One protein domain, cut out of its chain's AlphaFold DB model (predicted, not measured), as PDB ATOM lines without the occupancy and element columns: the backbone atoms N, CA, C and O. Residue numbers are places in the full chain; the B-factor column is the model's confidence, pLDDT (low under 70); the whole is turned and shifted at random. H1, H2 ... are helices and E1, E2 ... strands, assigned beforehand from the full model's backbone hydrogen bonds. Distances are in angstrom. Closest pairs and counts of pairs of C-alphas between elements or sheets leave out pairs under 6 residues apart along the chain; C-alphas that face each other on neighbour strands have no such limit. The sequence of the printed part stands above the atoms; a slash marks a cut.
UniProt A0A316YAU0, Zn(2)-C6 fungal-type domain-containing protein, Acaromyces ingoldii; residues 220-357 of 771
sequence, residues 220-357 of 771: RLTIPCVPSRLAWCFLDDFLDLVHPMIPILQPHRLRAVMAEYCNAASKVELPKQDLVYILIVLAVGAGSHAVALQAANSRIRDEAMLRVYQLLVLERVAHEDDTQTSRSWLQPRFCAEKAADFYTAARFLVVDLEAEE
ATOM      1  N   ARG A 220     -41.799   4.843 -61.079       75.12
ATOM      2  CA  ARG A 220     -42.832   4.216 -61.933       75.12
ATOM      3  C   ARG A 220     -43.865   3.404 -61.147       75.12
ATOM      4  O   ARG A 220     -44.739   2.791 -61.753       75.12
ATOM      5  N   LEU A 221     -43.739   3.356 -59.824       76.25
ATOM      6  CA  LEU A 221     -44.559   2.525 -58.961       76.25
ATOM      7  C   LEU A 221     -45.682   3.371 -58.359       76.25
ATOM      8  O   LEU A 221     -45.436   4.398 -57.726       76.25
ATOM      9  N   THR A 222     -46.923   2.955 -58.582       81.00
ATOM     10  CA  THR A 222     -48.106   3.568 -57.979       81.00
ATOM     11  C   THR A 222     -48.359   2.915 -56.628       81.00
ATOM     12  O   THR A 222     -48.770   1.759 -56.541       81.00
ATOM     13  N   ILE A 223     -48.075   3.650 -55.555       81.94
ATOM     14  CA  ILE A 223     -48.309   3.185 -54.190       81.94
ATOM     15  C   ILE A 223     -49.760   3.522 -53.823       81.94
ATOM     16  O   ILE A 223     -50.175   4.676 -53.999       81.94
ATOM     17  N   PRO A 224     -50.543   2.553 -53.308       77.44
ATOM     18  CA  PRO A 224     -51.873   2.830 -52.786       77.44
ATOM     19  C   PRO A 224     -51.799   3.959 -51.758       77.44
ATOM     20  O   PRO A 224     -50.961   3.919 -50.855       77.44
ATOM     21  N   CYS A 225     -52.647   4.974 -51.887       83.06
ATOM     22  CA  CYS A 225     -52.632   6.047 -50.910       83.06
ATOM     23  C   CYS A 225     -53.286   5.575 -49.607       83.06
ATOM     24  O   CYS A 225     -54.405   5.055 -49.609       83.06
ATOM     25  N   VAL A 226     -52.562   5.731 -48.500       90.88
ATOM     26  CA  VAL A 226     -53.083   5.506 -47.151       90.88
ATOM     27  C   VAL A 226     -53.440   6.870 -46.569       90.88
ATOM     28  O   VAL A 226     -52.567   7.741 -46.551       90.88
ATOM     29  N   PRO A 227     -54.670   7.072 -46.062       91.81
ATOM     30  CA  PRO A 227     -55.022   8.305 -45.369       91.81
ATOM     31  C   PRO A 227     -54.021   8.596 -44.248       91.81
ATOM     32  O   PRO A 227     -53.717   7.713 -43.444       91.81
ATOM     33  N   SER A 228     -53.515   9.829 -44.159       91.88
ATOM     34  CA  SER A 228     -52.373  10.156 -43.292       91.88
ATOM     35  C   SER A 228     -52.579   9.738 -41.834       91.88
ATOM     36  O   SER A 228     -51.671   9.188 -41.218       91.88
ATOM     37  N   ARG A 229     -53.780   9.916 -41.261       90.75
ATOM     38  CA  ARG A 229     -54.023   9.487 -39.867       90.75
ATOM     39  C   ARG A 229     -54.015   7.969 -39.710       90.75
ATOM     40  O   ARG A 229     -53.594   7.483 -38.665       90.75
ATOM     41  N   LEU A 230     -54.456   7.232 -40.729       91.44
ATOM     42  CA  LEU A 230     -54.382   5.775 -40.725       91.44
ATOM     43  C   LEU A 230     -52.928   5.310 -40.821       91.44
ATOM     44  O   LEU A 230     -52.534   4.417 -40.083       91.44
ATOM     45  N   ALA A 231     -52.119   5.968 -41.656       94.44
ATOM     46  CA  ALA A 231     -50.685   5.701 -41.757       94.44
ATOM     47  C   ALA A 231     -49.962   5.920 -40.413       94.44
ATOM     48  O   ALA A 231     -49.130   5.103 -40.026       94.44
ATOM     49  N   TRP A 232     -50.329   6.964 -39.660       94.88
ATOM     50  CA  TRP A 232     -49.834   7.165 -38.292       94.88
ATOM     51  C   TRP A 232     -50.279   6.058 -37.332       94.88
ATOM     52  O   TRP A 232     -49.446   5.540 -36.597       94.88
ATOM     53  N   CYS A 233     -51.544   5.626 -37.390       91.81
ATOM     54  CA  CYS A 233     -52.010   4.488 -36.587       91.81
ATOM     55  C   CYS A 233     -51.235   3.202 -36.921       91.81
ATOM     56  O   CYS A 233     -50.904   2.434 -36.027       91.81
ATOM     57  N   PHE A 234     -50.934   2.973 -38.202       94.06
ATOM     58  CA  PHE A 234     -50.130   1.837 -38.655       94.06
ATOM     59  C   PHE A 234     -48.689   1.918 -38.156       94.06
ATOM     60  O   PHE A 234     -48.114   0.891 -37.802       94.06
ATOM     61  N   LEU A 235     -48.108   3.121 -38.104       94.06
ATOM     62  CA  LEU A 235     -46.794   3.326 -37.506       94.06
ATOM     63  C   LEU A 235     -46.805   3.018 -36.010       94.06
ATOM     64  O   LEU A 235     -45.902   2.327 -35.552       94.06
ATOM     65  N   ASP A 236     -47.803   3.492 -35.270       90.06
ATOM     66  CA  ASP A 236     -47.914   3.205 -33.837       90.06
ATOM     67  C   ASP A 236     -48.076   1.697 -33.600       90.06
ATOM     68  O   ASP A 236     -47.300   1.113 -32.850       90.06
ATOM     69  N   ASP A 237     -48.961   1.028 -34.350       85.62
ATOM     70  CA  ASP A 237     -49.123  -0.428 -34.270       85.62
ATOM     71  C   ASP A 237     -47.810  -1.171 -34.617       85.62
ATOM     72  O   ASP A 237     -47.483  -2.185 -34.001       85.62
ATOM     73  N   PHE A 238     -47.025  -0.681 -35.585       88.56
ATOM     74  CA  PHE A 238     -45.713  -1.249 -35.915       88.56
ATOM     75  C   PHE A 238     -44.694  -1.047 -34.787       88.56
ATOM     76  O   PHE A 238     -43.943  -1.973 -34.466       88.56
ATOM     77  N   LEU A 239     -44.643   0.154 -34.206       87.88
ATOM     78  CA  LEU A 239     -43.740   0.482 -33.104       87.88
ATOM     79  C   LEU A 239     -44.084  -0.305 -31.838       87.88
ATOM     80  O   LEU A 239     -43.177  -0.668 -31.094       87.88
ATOM     81  N   ASP A 240     -45.359  -0.621 -31.636       80.94
ATOM     82  CA  ASP A 240     -45.800  -1.390 -30.481       80.94
ATOM     83  C   ASP A 240     -45.553  -2.894 -30.651       80.94
ATOM     84  O   ASP A 240     -45.081  -3.557 -29.726       80.94
ATOM     85  N   LEU A 241     -45.829  -3.438 -31.842       76.69
ATOM     86  CA  LEU A 241     -45.839  -4.887 -32.072       76.69
ATOM     87  C   LEU A 241     -44.526  -5.434 -32.642       76.69
ATOM     88  O   LEU A 241     -44.090  -6.519 -32.263       76.69
ATOM     89  N   VAL A 242     -43.913  -4.730 -33.598       80.62
ATOM     90  CA  VAL A 242     -42.825  -5.281 -34.430       80.62
ATOM     91  C   VAL A 242     -41.473  -4.675 -34.093       80.62
ATOM     92  O   VAL A 242     -40.474  -5.394 -34.056       80.62
ATOM     93  N   HIS A 243     -41.419  -3.370 -33.833       84.00
ATOM     94  CA  HIS A 243     -40.174  -2.685 -33.480       84.00
ATOM     95  C   HIS A 243     -39.421  -3.329 -32.300       84.00
ATOM     96  O   HIS A 243     -38.211  -3.525 -32.446       84.00
ATOM     97  N   PRO A 244     -40.078  -3.796 -31.216       79.12
ATOM     98  CA  PRO A 244     -39.377  -4.441 -30.103       79.12
ATOM     99  C   PRO A 244     -38.688  -5.751 -30.509       79.12
ATOM    100  O   PRO A 244     -37.711  -6.161 -29.889       79.12
ATOM    101  N   MET A 245     -39.175  -6.406 -31.569       72.69
ATOM    102  CA  MET A 245     -38.590  -7.633 -32.116       72.69
ATOM    103  C   MET A 245     -37.440  -7.357 -33.095       72.69
ATOM    104  O   MET A 245     -36.666  -8.260 -33.417       72.69
ATOM    105  N   ILE A 246     -37.361  -6.139 -33.637       79.25
ATOM    106  CA  ILE A 246     -36.406  -5.760 -34.680       79.25
ATOM    107  C   ILE A 246     -35.930  -4.322 -34.414       79.25
ATOM    108  O   ILE A 246     -36.259  -3.400 -35.170       79.25
ATOM    109  N   PRO A 247     -35.110  -4.110 -33.373       79.50
ATOM    110  CA  PRO A 247     -34.658  -2.793 -32.910       79.50
ATOM    111  C   PRO A 247     -33.607  -2.160 -33.847       79.50
ATOM    112  O   PRO A 247     -32.717  -1.439 -33.406       79.50
ATOM    113  N   ILE A 248     -33.636  -2.483 -35.140       82.00
ATOM    114  CA  ILE A 248     -32.681  -1.983 -36.140       82.00
ATOM    115  C   ILE A 248     -33.093  -0.612 -36.688       82.00
ATOM    116  O   ILE A 248     -32.294   0.070 -37.335       82.00
ATOM    117  N   LEU A 249     -34.354  -0.230 -36.474       86.75
ATOM    118  CA  LEU A 249     -34.915   1.041 -36.913       86.75
ATOM    119  C   LEU A 249     -35.018   1.976 -35.720       86.75
ATOM    120  O   LEU A 249     -35.452   1.576 -34.646       86.75
ATOM    121  N   GLN A 250     -34.677   3.239 -35.916       89.62
ATOM    122  CA  GLN A 250     -34.842   4.239 -34.875       89.62
ATOM    123  C   GLN A 250     -36.273   4.804 -34.932       89.62
ATOM    124  O   GLN A 250     -36.669   5.325 -35.983       89.62
ATOM    125  N   PRO A 251     -37.069   4.748 -33.842       91.06
ATOM    126  CA  PRO A 251     -38.462   5.206 -33.866       91.06
ATOM    127  C   PRO A 251     -38.619   6.665 -34.298       91.06
ATOM    128  O   PRO A 251     -39.544   7.007 -35.029       91.06
ATOM    129  N   HIS A 252     -37.698   7.537 -33.876       92.56
ATOM    130  CA  HIS A 252     -37.732   8.955 -34.229       92.56
ATOM    131  C   HIS A 252     -37.510   9.176 -35.735       92.56
ATOM    132  O   HIS A 252     -38.202   9.997 -36.336       92.56
ATOM    133  N   ARG A 253     -36.620   8.393 -36.362       92.25
ATOM    134  CA  ARG A 253     -36.400   8.417 -37.813       92.25
ATOM    135  C   ARG A 253     -37.634   7.927 -38.562       92.25
ATOM    136  O   ARG A 253     -38.064   8.597 -39.493       92.25
ATOM    137  N   LEU A 254     -38.258   6.830 -38.123       93.25
ATOM    138  CA  LEU A 254     -39.504   6.344 -38.733       93.25
ATOM    139  C   LEU A 254     -40.627   7.381 -38.663       93.25
ATOM    140  O   LEU A 254     -41.325   7.584 -39.651       93.25
ATOM    141  N   ARG A 255     -40.773   8.078 -37.530       95.19
ATOM    142  CA  ARG A 255     -41.743   9.174 -37.396       95.19
ATOM    143  C   ARG A 255     -41.425  10.339 -38.332       95.19
ATOM    144  O   ARG A 255     -42.339  10.859 -38.961       95.19
ATOM    145  N   ALA A 256     -40.157  10.731 -38.461       95.19
ATOM    146  CA  ALA A 256     -39.754  11.800 -39.377       95.19
ATOM    147  C   ALA A 256     -40.071  11.447 -40.841       95.19
ATOM    148  O   ALA A 256     -40.724  12.223 -41.536       95.19
ATOM    149  N   VAL A 257     -39.702  10.239 -41.275       94.31
ATOM    150  CA  VAL A 257     -39.983   9.743 -42.630       94.31
ATOM    151  C   VAL A 257     -41.492   9.586 -42.860       94.31
ATOM    152  O   VAL A 257     -41.995   9.918 -43.931       94.31
ATOM    153  N   MET A 258     -42.252   9.127 -41.859       95.94
ATOM    154  CA  MET A 258     -43.711   9.014 -41.961       95.94
ATOM    155  C   MET A 258     -44.379  10.387 -42.087       95.94
ATOM    156  O   MET A 258     -45.346  10.526 -42.834       95.94
ATOM    157  N   ALA A 259     -43.857  11.413 -41.409       95.19
ATOM    158  CA  ALA A 259     -44.335  12.783 -41.567       95.19
ATOM    159  C   ALA A 259     -44.097  13.299 -42.990       95.19
ATOM    160  O   ALA A 259     -45.012  13.852 -43.596       95.19
ATOM    161  N   GLU A 260     -42.909  13.066 -43.546       94.38
ATOM    162  CA  GLU A 260     -42.590  13.428 -44.929       94.38
ATOM    163  C   GLU A 260     -43.470  12.674 -45.935       94.38
ATOM    164  O   GLU A 260     -44.059  13.293 -46.822       94.38
ATOM    165  N   TYR A 261     -43.669  11.365 -45.735       93.88
ATOM    166  CA  TYR A 261     -44.632  10.582 -46.506       93.88
ATOM    167  C   TYR A 261     -46.025  11.209 -46.421       93.88
ATOM    168  O   TYR A 261     -46.629  11.496 -47.447       93.88
ATOM    169  N   CYS A 262     -46.558  11.457 -45.225       92.62
ATOM    170  CA  CYS A 262     -47.910  11.987 -45.043       92.62
ATOM    171  C   CYS A 262     -48.100  13.380 -45.661       92.62
ATOM    172  O   CYS A 262     -49.181  13.649 -46.182       92.62
ATOM    173  N   ASN A 263     -47.065  14.223 -45.647       92.19
ATOM    174  CA  ASN A 263     -47.104  15.591 -46.172       92.19
ATOM    175  C   ASN A 263     -46.929  15.678 -47.698       92.19
ATOM    176  O   ASN A 263     -47.224  16.715 -48.289       92.19
ATOM    177  N   ALA A 264     -46.470  14.612 -48.356       89.12
ATOM    178  CA  ALA A 264     -46.313  14.586 -49.804       89.12
ATOM    179  C   ALA A 264     -47.685  14.588 -50.512       89.12
ATOM    180  O   ALA A 264     -48.425  13.604 -50.471       89.12
ATOM    181  N   ALA A 265     -48.029  15.693 -51.180       74.00
ATOM    182  CA  ALA A 265     -49.335  15.867 -51.826       74.00
ATOM    183  C   ALA A 265     -49.587  14.865 -52.972       74.00
ATOM    184  O   ALA A 265     -50.679  14.321 -53.087       74.00
ATOM    185  N   SER A 266     -48.579  14.580 -53.801       77.88
ATOM    186  CA  SER A 266     -48.720  13.674 -54.961       77.88
ATOM    187  C   SER A 266     -47.419  12.976 -55.364       77.88
ATOM    188  O   SER A 266     -47.436  11.821 -55.797       77.88
ATOM    189  N   LYS A 267     -46.278  13.645 -55.166       87.00
ATOM    190  CA  LYS A 267     -44.939  13.114 -55.421       87.00
ATOM    191  C   LYS A 267     -44.190  12.946 -54.102       87.00
ATOM    192  O   LYS A 267     -43.932  13.922 -53.406       87.00
ATOM    193  N   VAL A 268     -43.869  11.703 -53.758       86.44
ATOM    194  CA  VAL A 268     -43.076  11.370 -52.568       86.44
ATOM    195  C   VAL A 268     -41.608  11.325 -52.990       86.44
ATOM    196  O   VAL A 268     -41.224  10.457 -53.772       86.44
ATOM    197  N   GLU A 269     -40.790  12.251 -52.491       91.00
ATOM    198  CA  GLU A 269     -39.347  12.330 -52.787       91.00
ATOM    199  C   GLU A 269     -38.499  11.713 -51.665       91.00
ATOM    200  O   GLU A 269     -37.488  12.263 -51.248       91.00
ATOM    201  N   LEU A 270     -38.913  10.541 -51.179       93.38
ATOM    202  CA  LEU A 270     -38.176   9.820 -50.144       93.38
ATOM    203  C   LEU A 270     -36.985   9.044 -50.727       93.38
ATOM    204  O   LEU A 270     -37.106   8.457 -51.811       93.38
ATOM    205  N   PRO A 271     -35.865   8.934 -49.987       94.75
ATOM    206  CA  PRO A 271     -34.827   7.959 -50.292       94.75
ATOM    207  C   PRO A 271     -35.419   6.547 -50.387       94.75
ATOM    208  O   PRO A 271     -36.277   6.168 -49.589       94.75
ATOM    209  N   LYS A 272     -34.939   5.733 -51.336       94.12
ATOM    210  CA  LYS A 272     -35.474   4.378 -51.580       94.12
ATOM    211  C   LYS A 272     -35.506   3.512 -50.315       94.12
ATOM    212  O   LYS A 272     -36.490   2.821 -50.077       94.12
ATOM    213  N   GLN A 273     -34.458   3.575 -49.495       94.38
ATOM    214  CA  GLN A 273     -34.363   2.858 -48.218       94.38
ATOM    215  C   GLN A 273     -35.447   3.282 -47.213       94.38
ATOM    216  O   GLN A 273     -36.104   2.439 -46.608       94.38
ATOM    217  N   ASP A 274     -35.697   4.586 -47.099       94.81
ATOM    218  CA  ASP A 274     -36.704   5.124 -46.190       94.81
ATOM    219  C   ASP A 274     -38.112   4.779 -46.690       94.81
ATOM    220  O   ASP A 274     -38.989   4.413 -45.908       94.81
ATOM    221  N   LEU A 275     -38.308   4.773 -48.010       94.44
ATOM    222  CA  LEU A 275     -39.543   4.303 -48.618       94.44
ATOM    223  C   LEU A 275     -39.793   2.810 -48.362       94.44
ATOM    224  O   LEU A 275     -40.930   2.432 -48.086       94.44
ATOM    225  N   VAL A 276     -38.760   1.963 -48.413       94.06
ATOM    226  CA  VAL A 276     -38.877   0.544 -48.041       94.06
ATOM    227  C   VAL A 276     -39.330   0.407 -46.587       94.06
ATOM    228  O   VAL A 276     -40.234  -0.386 -46.314       94.06
ATOM    229  N   TYR A 277     -38.764   1.191 -45.663       93.81
ATOM    230  CA  TYR A 277     -39.200   1.179 -44.264       93.81
ATOM    231  C   TYR A 277     -40.673   1.549 -44.126       93.81
ATOM    232  O   TYR A 277     -41.424   0.809 -43.492       93.81
ATOM    233  N   ILE A 278     -41.108   2.641 -44.762       95.00
ATOM    234  CA  ILE A 278     -42.513   3.058 -44.732       95.00
ATOM    235  C   ILE A 278     -43.417   1.992 -45.337       95.00
ATOM    236  O   ILE A 278     -44.424   1.649 -44.732       95.00
ATOM    237  N   LEU A 279     -43.062   1.413 -46.481       94.81
ATOM    238  CA  LEU A 279     -43.874   0.372 -47.106       94.81
ATOM    239  C   LEU A 279     -44.027  -0.863 -46.217       94.81
ATOM    240  O   LEU A 279     -45.113  -1.431 -46.158       94.81
ATOM    241  N   ILE A 280     -42.985  -1.260 -45.484       92.50
ATOM    242  CA  ILE A 280     -43.089  -2.384 -44.549       92.50
ATOM    243  C   ILE A 280     -43.928  -2.008 -43.323       92.50
ATOM    244  O   ILE A 280     -44.768  -2.805 -42.909       92.50
ATOM    245  N   VAL A 281     -43.772  -0.795 -42.782       93.00
ATOM    246  CA  VAL A 281     -44.635  -0.275 -41.706       93.00
ATOM    247  C   VAL A 281     -46.104  -0.289 -42.138       93.00
ATOM    248  O   VAL A 281     -46.955  -0.815 -41.424       93.00
ATOM    249  N   LEU A 282     -46.404   0.221 -43.336       94.62
ATOM    250  CA  LEU A 282     -47.754   0.235 -43.897       94.62
ATOM    251  C   LEU A 282     -48.274  -1.183 -44.162       94.62
ATOM    252  O   LEU A 282     -49.447  -1.445 -43.910       94.62
ATOM    253  N   ALA A 283     -47.429  -2.109 -44.622       92.62
ATOM    254  CA  ALA A 283     -47.810  -3.505 -44.826       92.62
ATOM    255  C   ALA A 283     -48.186  -4.199 -43.508       92.62
ATOM    256  O   ALA A 283     -49.227  -4.852 -43.427       92.62
ATOM    257  N   VAL A 284     -47.364  -4.030 -42.465       88.50
ATOM    258  CA  VAL A 284     -47.626  -4.570 -41.123       88.50
ATOM    259  C   VAL A 284     -48.902  -3.970 -40.548       88.50
ATOM    260  O   VAL A 284     -49.774  -4.724 -40.121       88.50
ATOM    261  N   GLY A 285     -49.035  -2.642 -40.568       88.81
ATOM    262  CA  GLY A 285     -50.199  -1.955 -40.016       88.81
ATOM    263  C   GLY A 285     -51.494  -2.270 -40.766       88.81
ATOM    264  O   GLY A 285     -52.520  -2.531 -40.148       88.81
ATOM    265  N   ALA A 286     -51.461  -2.350 -42.099       90.19
ATOM    266  CA  ALA A 286     -52.627  -2.769 -42.877       90.19
ATOM    267  C   ALA A 286     -53.010  -4.233 -42.588       90.19
ATOM    268  O   ALA A 286     -54.196  -4.555 -42.486       90.19
ATOM    269  N   GLY A 287     -52.021  -5.114 -42.408       88.25
ATOM    270  CA  GLY A 287     -52.240  -6.510 -42.029       88.25
ATOM    271  C   GLY A 287     -52.836  -6.659 -40.627       88.25
ATOM    272  O   GLY A 287     -53.828  -7.371 -40.456       88.25
ATOM    273  N   SER A 288     -52.285  -5.957 -39.631       83.94
ATOM    274  CA  SER A 288     -52.814  -5.954 -38.260       83.94
ATOM    275  C   SER A 288     -54.224  -5.363 -38.211       83.94
ATOM    276  O   SER A 288     -55.097  -5.908 -37.538       83.94
ATOM    277  N   HIS A 289     -54.490  -4.317 -38.996       87.00
ATOM    278  CA  HIS A 289     -55.814  -3.719 -39.118       87.00
ATOM    279  C   HIS A 289     -56.829  -4.668 -39.770       87.00
ATOM    280  O   HIS A 289     -57.951  -4.801 -39.283       87.00
ATOM    281  N   ALA A 290     -56.437  -5.397 -40.820       87.31
ATOM    282  CA  ALA A 290     -57.279  -6.429 -41.424       87.31
ATOM    283  C   ALA A 290     -57.660  -7.515 -40.403       87.31
ATOM    284  O   ALA A 290     -58.824  -7.904 -40.298       87.31
ATOM    285  N   VAL A 291     -56.682  -7.977 -39.622       83.94
ATOM    286  CA  VAL A 291     -56.876  -8.951 -38.539       83.94
ATOM    287  C   VAL A 291     -57.827  -8.408 -37.471       83.94
ATOM    288  O   VAL A 291     -58.753  -9.113 -37.064       83.94
ATOM    289  N   ALA A 292     -57.643  -7.148 -37.070       84.31
ATOM    290  CA  ALA A 292     -58.485  -6.459 -36.102       84.31
ATOM    291  C   ALA A 292     -59.946  -6.357 -36.570       84.31
ATOM    292  O   ALA A 292     -60.863  -6.676 -35.815       84.31
ATOM    293  N   LEU A 293     -60.177  -5.994 -37.835       85.94
ATOM    294  CA  LEU A 293     -61.522  -5.897 -38.412       85.94
ATOM    295  C   LEU A 293     -62.226  -7.260 -38.542       85.94
ATOM    296  O   LEU A 293     -63.455  -7.317 -38.535       85.94
ATOM    297  N   GLN A 294     -61.471  -8.357 -38.660       87.81
ATOM    298  CA  GLN A 294     -62.017  -9.721 -38.708       87.81
ATOM    299  C   GLN A 294     -62.395 -10.282 -37.336       87.81
ATOM    300  O   GLN A 294     -63.124 -11.270 -37.278       87.81
ATOM    301  N   ALA A 295     -61.894  -9.709 -36.239       82.44
ATOM    302  CA  ALA A 295     -62.146 -10.238 -34.907       82.44
ATOM    303  C   ALA A 295     -63.643 -10.131 -34.554       82.44
ATOM    304  O   ALA A 295     -64.237  -9.051 -34.609       82.44
ATOM    305  N   ALA A 296     -64.278 -11.254 -34.216       83.38
ATOM    306  CA  ALA A 296     -65.694 -11.290 -33.862       83.38
ATOM    307  C   ALA A 296     -65.933 -10.537 -32.541       83.38
ATOM    308  O   ALA A 296     -65.277 -10.835 -31.553       83.38
ATOM    309  N   ASN A 297     -66.844  -9.551 -32.549       75.25
ATOM    310  CA  ASN A 297     -67.336  -8.809 -31.374       75.25
ATOM    311  C   ASN A 297     -66.268  -8.441 -30.324       75.25
ATOM    312  O   ASN A 297     -66.506  -8.555 -29.124       75.25
ATOM    313  N   SER A 298     -65.094  -7.996 -30.777       82.12
ATOM    314  CA  SER A 298     -63.991  -7.627 -29.891       82.12
ATOM    315  C   SER A 298     -63.855  -6.113 -29.772       82.12
ATOM    316  O   SER A 298     -64.087  -5.364 -30.726       82.12
ATOM    317  N   ARG A 299     -63.354  -5.663 -28.619       83.81
ATOM    318  CA  ARG A 299     -62.954  -4.266 -28.397       83.81
ATOM    319  C   ARG A 299     -61.948  -3.782 -29.447       83.81
ATOM    320  O   ARG A 299     -61.946  -2.608 -29.802       83.81
ATOM    321  N   ILE A 300     -61.111  -4.683 -29.963       77.75
ATOM    322  CA  ILE A 300     -60.160  -4.386 -31.039       77.75
ATOM    323  C   ILE A 300     -60.867  -4.022 -32.329       77.75
ATOM    324  O   ILE A 300     -60.458  -3.073 -32.996       77.75
ATOM    325  N   ARG A 301     -61.894  -4.786 -32.703       85.69
ATOM    326  CA  ARG A 301     -62.664  -4.492 -33.903       85.69
ATOM    327  C   ARG A 301     -63.325  -3.128 -33.771       85.69
ATOM    328  O   ARG A 301     -63.260  -2.347 -34.715       85.69
ATOM    329  N   ASP A 302     -63.892  -2.823 -32.608       86.50
ATOM    330  CA  ASP A 302     -64.495  -1.517 -32.342       86.50
ATOM    331  C   ASP A 302     -63.466  -0.388 -32.426       86.50
ATOM    332  O   ASP A 302     -63.734   0.640 -33.040       86.50
ATOM    333  N   GLU A 303     -62.261  -0.583 -31.886       85.56
ATOM    334  CA  GLU A 303     -61.180   0.398 -31.981       85.56
ATOM    335  C   GLU A 303     -60.698   0.588 -33.429       85.56
ATOM    336  O   GLU A 303     -60.516   1.718 -33.880       85.56
ATOM    337  N   ALA A 304     -60.539  -0.500 -34.186       85.44
ATOM    338  CA  ALA A 304     -60.170  -0.457 -35.597       85.44
ATOM    339  C   ALA A 304     -61.241   0.256 -36.434       85.44
ATOM    340  O   ALA A 304     -60.920   1.164 -37.201       85.44
ATOM    341  N   MET A 305     -62.518  -0.081 -36.232       87.00
ATOM    342  CA  MET A 305     -63.632   0.618 -36.869       87.00
ATOM    343  C   MET A 305     -63.645   2.095 -36.472       87.00
ATOM    344  O   MET A 305     -63.775   2.949 -37.344       87.00
ATOM    345  N   LEU A 306     -63.455   2.419 -35.189       88.25
ATOM    346  CA  LEU A 306     -63.438   3.794 -34.692       88.25
ATOM    347  C   LEU A 306     -62.328   4.625 -35.346       88.25
ATOM    348  O   LEU A 306     -62.587   5.765 -35.724       88.25
ATOM    349  N   ARG A 307     -61.124   4.066 -35.535       85.50
ATOM    350  CA  ARG A 307     -60.017   4.741 -36.241       85.50
ATOM    351  C   ARG A 307     -60.424   5.145 -37.662       85.50
ATOM    352  O   ARG A 307     -60.175   6.278 -38.071       85.50
ATOM    353  N   VAL A 308     -61.108   4.263 -38.391       84.06
ATOM    354  CA  VAL A 308     -61.575   4.559 -39.755       84.06
ATOM    355  C   VAL A 308     -62.802   5.476 -39.760       84.06
ATOM    356  O   VAL A 308     -62.899   6.375 -40.591       84.06
ATOM    357  N   TYR A 309     -63.717   5.346 -38.800       86.38
ATOM    358  CA  TYR A 309     -64.834   6.285 -38.656       86.38
ATOM    359  C   TYR A 309     -64.357   7.703 -38.343       86.38
ATOM    360  O   TYR A 309     -64.885   8.657 -38.909       86.38
ATOM    361  N   GLN A 310     -63.338   7.858 -37.494       86.62
ATOM    362  CA  GLN A 310     -62.730   9.158 -37.217       86.62
ATOM    363  C   GLN A 310     -62.157   9.795 -38.488       86.62
ATOM    364  O   GLN A 310     -62.310  11.001 -38.661       86.62
ATOM    365  N   LEU A 311     -61.563   9.008 -39.399       81.31
ATOM    366  CA  LEU A 311     -61.157   9.494 -40.727       81.31
ATOM    367  C   LEU A 311     -62.363  10.003 -41.520       81.31
ATOM    368  O   LEU A 311     -62.374  11.157 -41.937       81.31
ATOM    369  N   LEU A 312     -63.404   9.177 -41.650       82.31
ATOM    370  CA  LEU A 312     -64.595   9.501 -42.442       82.31
ATOM    371  C   LEU A 312     -65.333  10.750 -41.941       82.31
ATOM    372  O   LEU A 312     -65.866  11.514 -42.745       82.31
ATOM    373  N   VAL A 313     -65.387  10.962 -40.624       84.38
ATOM    374  CA  VAL A 313     -66.023  12.148 -40.027       84.38
ATOM    375  C   VAL A 313     -65.258  13.420 -40.380       84.38
ATOM    376  O   VAL A 313     -65.869  14.456 -40.626       84.38
ATOM    377  N   LEU A 314     -63.931  13.348 -40.430       78.50
ATOM    378  CA  LEU A 314     -63.090  14.509 -40.699       78.50
ATOM    379  C   LEU A 314     -62.967  14.809 -42.189       78.50
ATOM    380  O   LEU A 314     -62.930  15.974 -42.570       78.50
ATOM    381  N   GLU A 315     -62.960  13.778 -43.030       74.00
ATOM    382  CA  GLU A 315     -62.910  13.918 -44.489       74.00
ATOM    383  C   GLU A 315     -64.233  14.397 -45.090       74.00
ATOM    384  O   GLU A 315     -64.216  15.067 -46.118       74.00
ATOM    385  N   ARG A 316     -65.377  14.170 -44.421       65.94
ATOM    386  CA  ARG A 316     -66.670  14.766 -44.823       65.94
ATOM    387  C   ARG A 316     -66.651  16.294 -44.896       65.94
ATOM    388  O   ARG A 316     -67.541  16.868 -45.512       65.94
ATOM    389  N   VAL A 317     -65.680  16.945 -44.259       61.28
ATOM    390  CA  VAL A 317     -65.509  18.403 -44.314       61.28
ATOM    391  C   VAL A 317     -64.695  18.833 -45.545       61.28
ATOM    392  O   VAL A 317     -64.755  19.997 -45.922       61.28
ATOM    393  N   ALA A 318     -63.955  17.915 -46.179       61.28
ATOM    394  CA  ALA A 318     -62.993  18.235 -47.227       61.28
ATOM    395  C   ALA A 318     -63.533  18.003 -48.650       61.28
ATOM    396  O   ALA A 318     -63.607  18.981 -49.379       61.28
ATOM    397  N   HIS A 319     -63.946  16.787 -49.053       67.44
ATOM    398  CA  HIS A 319     -64.457  16.490 -50.412       67.44
ATOM    399  C   HIS A 319     -65.222  15.144 -50.478       67.44
ATOM    400  O   HIS A 319     -64.895  14.207 -49.751       67.44
ATOM    401  N   GLU A 320     -66.240  15.019 -51.347       73.62
ATOM    402  CA  GLU A 320     -67.073  13.800 -51.461       73.62
ATOM    403  C   GLU A 320     -66.337  12.594 -52.080       73.62
ATOM    404  O   GLU A 320     -66.572  11.459 -51.649       73.62
ATOM    405  N   ASP A 321     -65.412  12.815 -53.019       69.19
ATOM    406  CA  ASP A 321     -64.753  11.737 -53.778       69.19
ATOM    407  C   ASP A 321     -63.757  10.903 -52.947       69.19
ATOM    408  O   ASP A 321     -63.629   9.693 -53.158       69.19
ATOM    409  N   ASP A 322     -63.125  11.482 -51.921       69.19
ATOM    410  CA  ASP A 322     -62.198  10.749 -51.040       69.19
ATOM    411  C   ASP A 322     -62.910   9.752 -50.112       69.19
ATOM    412  O   ASP A 322     -62.318   8.783 -49.619       69.19
ATOM    413  N   THR A 323     -64.220   9.922 -49.917       75.75
ATOM    414  CA  THR A 323     -64.973   9.112 -48.957       75.75
ATOM    415  C   THR A 323     -65.090   7.643 -49.367       75.75
ATOM    416  O   THR A 323     -65.258   6.785 -48.495       75.75
ATOM    417  N   GLN A 324     -64.985   7.312 -50.659       83.31
ATOM    418  CA  GLN A 324     -65.066   5.923 -51.119       83.31
ATOM    419  C   GLN A 324     -63.799   5.131 -50.772       83.31
ATOM    420  O   GLN A 324     -63.904   4.008 -50.272       83.31
ATOM    421  N   THR A 325     -62.622   5.725 -50.973       81.00
ATOM    422  CA  THR A 325     -61.333   5.100 -50.642       81.00
ATOM    423  C   THR A 325     -61.196   4.917 -49.135       81.00
ATOM    424  O   THR A 325     -60.812   3.849 -48.666       81.00
ATOM    425  N   SER A 326     -61.599   5.900 -48.334       84.31
ATOM    426  CA  SER A 326     -61.568   5.757 -46.874       84.31
ATOM    427  C   SER A 326     -62.546   4.699 -46.359       84.31
ATOM    428  O   SER A 326     -62.241   3.982 -45.407       84.31
ATOM    429  N   ARG A 327     -63.695   4.508 -47.025       87.44
ATOM    430  CA  ARG A 327     -64.628   3.413 -46.700       87.44
ATOM    431  C   ARG A 327     -64.082   2.037 -47.060       87.44
ATOM    432  O   ARG A 327     -64.433   1.077 -46.377       87.44
ATOM    433  N   SER A 328     -63.245   1.900 -48.090       91.38
ATOM    434  CA  SER A 328     -62.685   0.586 -48.429       91.38
ATOM    435  C   SER A 328     -61.728   0.075 -47.350       91.38
ATOM    436  O   SER A 328     -61.668  -1.131 -47.133       91.38
ATOM    437  N   TRP A 329     -61.084   0.962 -46.580       90.62
ATOM    438  CA  TRP A 329     -60.290   0.586 -45.400       90.62
ATOM    439  C   TRP A 329     -61.118  -0.013 -44.247       90.62
ATOM    440  O   TRP A 329     -60.545  -0.636 -43.364       90.62
ATOM    441  N   LEU A 330     -62.458   0.073 -44.267       89.62
ATOM    442  CA  LEU A 330     -63.317  -0.694 -43.346       89.62
ATOM    443  C   LEU A 330     -63.431  -2.174 -43.730       89.62
ATOM    444  O   LEU A 330     -63.930  -2.980 -42.944       89.62
ATOM    445  N   GLN A 331     -63.033  -2.548 -44.947       92.75
ATOM    446  CA  GLN A 331     -63.138  -3.919 -45.425       92.75
ATOM    447  C   GLN A 331     -61.841  -4.678 -45.104       92.75
ATOM    448  O   GLN A 331     -60.787  -4.351 -45.660       92.75
ATOM    449  N   PRO A 332     -61.886  -5.750 -44.288       89.81
ATOM    450  CA  PRO A 332     -60.677  -6.490 -43.940       89.81
ATOM    451  C   PRO A 332     -59.951  -7.069 -45.158       89.81
ATOM    452  O   PRO A 332     -58.724  -7.103 -45.203       89.81
ATOM    453  N   ARG A 333     -60.708  -7.496 -46.178       90.88
ATOM    454  CA  ARG A 333     -60.152  -8.021 -47.432       90.88
ATOM    455  C   ARG A 333     -59.333  -6.967 -48.180       90.88
ATOM    456  O   ARG A 333     -58.253  -7.291 -48.657       90.88
ATOM    457  N   PHE A 334     -59.826  -5.732 -48.244       91.56
ATOM    458  CA  PHE A 334     -59.114  -4.627 -48.882       91.56
ATOM    459  C   PHE A 334     -57.817  -4.305 -48.133       91.56
ATOM    460  O   PHE A 334     -56.767  -4.179 -48.750       91.56
ATOM    461  N   CYS A 335     -57.860  -4.263 -46.798       90.94
ATOM    462  CA  CYS A 335     -56.667  -4.036 -45.978       90.94
ATOM    463  C   CYS A 335     -55.605  -5.128 -46.183       90.94
ATOM    464  O   CYS A 335     -54.428  -4.815 -46.339       90.94
ATOM    465  N   ALA A 336     -56.015  -6.400 -46.243       88.06
ATOM    466  CA  ALA A 336     -55.110  -7.518 -46.513       88.06
ATOM    467  C   ALA A 336     -54.500  -7.459 -47.926       88.06
ATOM    468  O   ALA A 336     -53.311  -7.726 -48.094       88.06
ATOM    469  N   GLU A 337     -55.288  -7.072 -48.933       90.75
ATOM    470  CA  GLU A 337     -54.803  -6.841 -50.299       90.75
ATOM    471  C   GLU A 337     -53.772  -5.705 -50.331       90.75
ATOM    472  O   GLU A 337     -52.678  -5.880 -50.862       90.75
ATOM    473  N   LYS A 338     -54.054  -4.575 -49.669       92.12
ATOM    474  CA  LYS A 338     -53.110  -3.451 -49.587       92.12
ATOM    475  C   LYS A 338     -51.850  -3.776 -48.806       92.12
ATOM    476  O   LYS A 338     -50.772  -3.356 -49.216       92.12
ATOM    477  N   ALA A 339     -51.948  -4.582 -47.753       90.81
ATOM    478  CA  ALA A 339     -50.772  -5.101 -47.065       90.81
ATOM    479  C   ALA A 339     -49.855  -5.883 -48.024       90.81
ATOM    480  O   ALA A 339     -48.641  -5.669 -48.028       90.81
ATOM    481  N   ALA A 340     -50.431  -6.740 -48.874       88.75
ATOM    482  CA  ALA A 340     -49.687  -7.490 -49.884       88.75
ATOM    483  C   ALA A 340     -49.104  -6.582 -50.983       88.75
ATOM    484  O   ALA A 340     -47.954  -6.786 -51.382       88.75
ATOM    485  N   ASP A 341     -49.847  -5.562 -51.428       91.00
ATOM    486  CA  ASP A 341     -49.376  -4.563 -52.397       91.00
ATOM    487  C   ASP A 341     -48.156  -3.799 -51.856       91.00
ATOM    488  O   ASP A 341     -47.121  -3.729 -52.522       91.00
ATOM    489  N   PHE A 342     -48.237  -3.266 -50.628       94.25
ATOM    490  CA  PHE A 342     -47.133  -2.531 -50.000       94.25
ATOM    491  C   PHE A 342     -45.901  -3.405 -49.813       94.25
ATOM    492  O   PHE A 342     -44.784  -2.992 -50.122       94.25
ATOM    493  N   TYR A 343     -46.106  -4.633 -49.346       92.19
ATOM    494  CA  TYR A 343     -45.026  -5.588 -49.175       92.19
ATOM    495  C   TYR A 343     -44.365  -5.945 -50.517       92.19
ATOM    496  O   TYR A 343     -43.139  -5.973 -50.626       92.19
ATOM    497  N   THR A 344     -45.157  -6.149 -51.570       91.12
ATOM    498  CA  THR A 344     -44.650  -6.416 -52.923       91.12
ATOM    499  C   THR A 344     -43.844  -5.233 -53.458       91.12
ATOM    500  O   THR A 344     -42.737  -5.427 -53.964       91.12
ATOM    501  N   ALA A 345     -44.335  -4.006 -53.273       92.19
ATOM    502  CA  ALA A 345     -43.607  -2.788 -53.617       92.19
ATOM    503  C   ALA A 345     -42.273  -2.679 -52.858       92.19
ATOM    504  O   ALA A 345     -41.240  -2.400 -53.467       92.19
ATOM    505  N   ALA A 346     -42.269  -2.972 -51.552       93.88
ATOM    506  CA  ALA A 346     -41.053  -2.974 -50.739       93.88
ATOM    507  C   ALA A 346     -40.021  -3.981 -51.268       93.88
ATOM    508  O   ALA A 346     -38.838  -3.662 -51.362       93.88
ATOM    509  N   ARG A 347     -40.456  -5.181 -51.673       92.81
ATOM    510  CA  ARG A 347     -39.562  -6.193 -52.260       92.81
ATOM    511  C   ARG A 347     -38.912  -5.715 -53.551       92.81
ATOM    512  O   ARG A 347     -37.714  -5.920 -53.711       92.81
ATOM    513  N   PHE A 348     -39.682  -5.113 -54.458       92.94
ATOM    514  CA  PHE A 348     -39.137  -4.591 -55.713       92.94
ATOM    515  C   PHE A 348     -38.085  -3.513 -55.453       92.94
ATOM    516  O   PHE A 348     -36.984  -3.595 -55.987       92.94
ATOM    517  N   LEU A 349     -38.375  -2.575 -54.549       93.06
ATOM    518  CA  LEU A 349     -37.422  -1.530 -54.178       93.06
ATOM    519  C   LEU A 349     -36.156  -2.087 -53.524       93.06
ATOM    520  O   LEU A 349     -35.073  -1.565 -53.766       93.06
ATOM    521  N   VAL A 350     -36.256  -3.154 -52.728       92.94
ATOM    522  CA  VAL A 350     -35.069  -3.791 -52.141       92.94
ATOM    523  C   VAL A 350     -34.211  -4.500 -53.188       92.94
ATOM    524  O   VAL A 350     -32.990  -4.491 -53.067       92.94
ATOM    525  N   VAL A 351     -34.812  -5.080 -54.229       89.81
ATOM    526  CA  VAL A 351     -34.047  -5.630 -55.362       89.81
ATOM    527  C   VAL A 351     -33.333  -4.512 -56.124       89.81
ATOM    528  O   VAL A 351     -32.172  -4.677 -56.487       89.81
ATOM    529  N   ASP A 352     -33.976  -3.357 -56.304       92.12
ATOM    530  CA  ASP A 352     -33.321  -2.192 -56.906       92.12
ATOM    531  C   ASP A 352     -32.164  -1.676 -56.035       92.12
ATOM    532  O   ASP A 352     -31.104  -1.340 -56.559       92.12
ATOM    533  N   LEU A 353     -32.340  -1.655 -54.708       92.50
ATOM    534  CA  LEU A 353     -31.295  -1.302 -53.741       92.50
ATOM    535  C   LEU A 353     -30.131  -2.305 -53.721       92.50
ATOM    536  O   LEU A 353     -29.015  -1.941 -53.375       92.50
ATOM    537  N   GLU A 354     -30.362  -3.566 -54.086       90.44
ATOM    538  CA  GLU A 354     -29.308  -4.585 -54.176       90.44
ATOM    539  C   GLU A 354     -28.326  -4.321 -55.323       90.44
ATOM    540  O   GLU A 354     -27.176  -4.752 -55.257       90.44
ATOM    541  N   ALA A 355     -28.776  -3.630 -56.372       91.31
ATOM    542  CA  ALA A 355     -27.917  -3.210 -57.474       91.31
ATOM    543  C   ALA A 355     -27.061  -1.976 -57.127       91.31
ATOM    544  O   ALA A 355     -26.122  -1.664 -57.860       91.31
ATOM    545  N   GLU A 356     -27.391  -1.274 -56.040       92.94
ATOM    546  CA  GLU A 356     -26.631  -0.135 -55.529       92.94
ATOM    547  C   GLU A 356     -25.448  -0.601 -54.660       92.94
ATOM    548  O   GLU A 356     -25.269  -1.790 -54.383       92.94
ATOM    549  N   GLU A 357     -24.585   0.334 -54.256       92.06
ATOM    550  CA  GLU A 357     -23.459   0.003 -53.383       92.06
ATOM    551  C   GLU A 357     -23.946  -0.549 -52.031       92.06
ATOM    552  O   GLU A 357     -24.929  -0.052 -51.469       92.06
TER     553      GLU A 357
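AT A GLANCE: This is residues 220 to 357 of the 771 residues of the protein "Zn(2)-C6 fungal-type domain-containing protein" of Acaromyces ingoldii (UniProt A0A316YAU0). Two long helices, H3 and H6, lie side by side and run opposite ways, and the helical hairpin of H1 and H2 crosses H3 on the side away from H6. H4 stands across one end of this body, where H3 ends and H6 begins, and H5 folds back along H4. The printed part has 138 residues with six named helices and one short strand, in the order E1 H1 H2 H3 H4 H5 H6, and is mostly helix. It is compact, with a radius of gyration of the C-alphas of 15.1 A, and spans 48 by 34 by 26 A.

IN THESE COORDINATES: Find C-alpha 272 at (-35.474, 4.378, -51.580); from there H3 runs 32.7 A to residue 294. H6, residues 332 to 354, runs 33.1 A and ends at C-alpha 354, at (-29.308, -4.585, -54.176). Look for H1 at residues 228 to 241, 19.9 A; H2 at 251 to 263, 18.3 A; H4 at 299 to 315, 24.3 A; H5 at 322 to 328, 10.5 A; and E1 at 221 to 223, 6.1 A.

HOW THE PARTS SIT: Begin at the hub, H3: it touches H6 at a shallow tilt of 19 degrees, closest at the C-alphas of Ala 283 and Ala 339, 4.0 A. With residues 281 to 289 alone it touches H1, about perpendicular at 85 degrees; C-alphas 234 and 285 are closest, 4.0 A. H1 and H2 form a hairpin, closest at C-alphas 228 and 262, 5.1 A. H4 and H5 form another, closest at C-alphas 312 and 323, 6.5 A. E1 pairs with no named strand. In each helix every O i to N i+4 pair is within hydrogen-bond range.

THE WHOLE: C-alphas 297 and 357 are farthest apart, 49.9 A. The printed part has no cut, and no link is long. Residues 316 to 321 stand free; pLDDT is under 70 at 316 to 319 and 321 to 322.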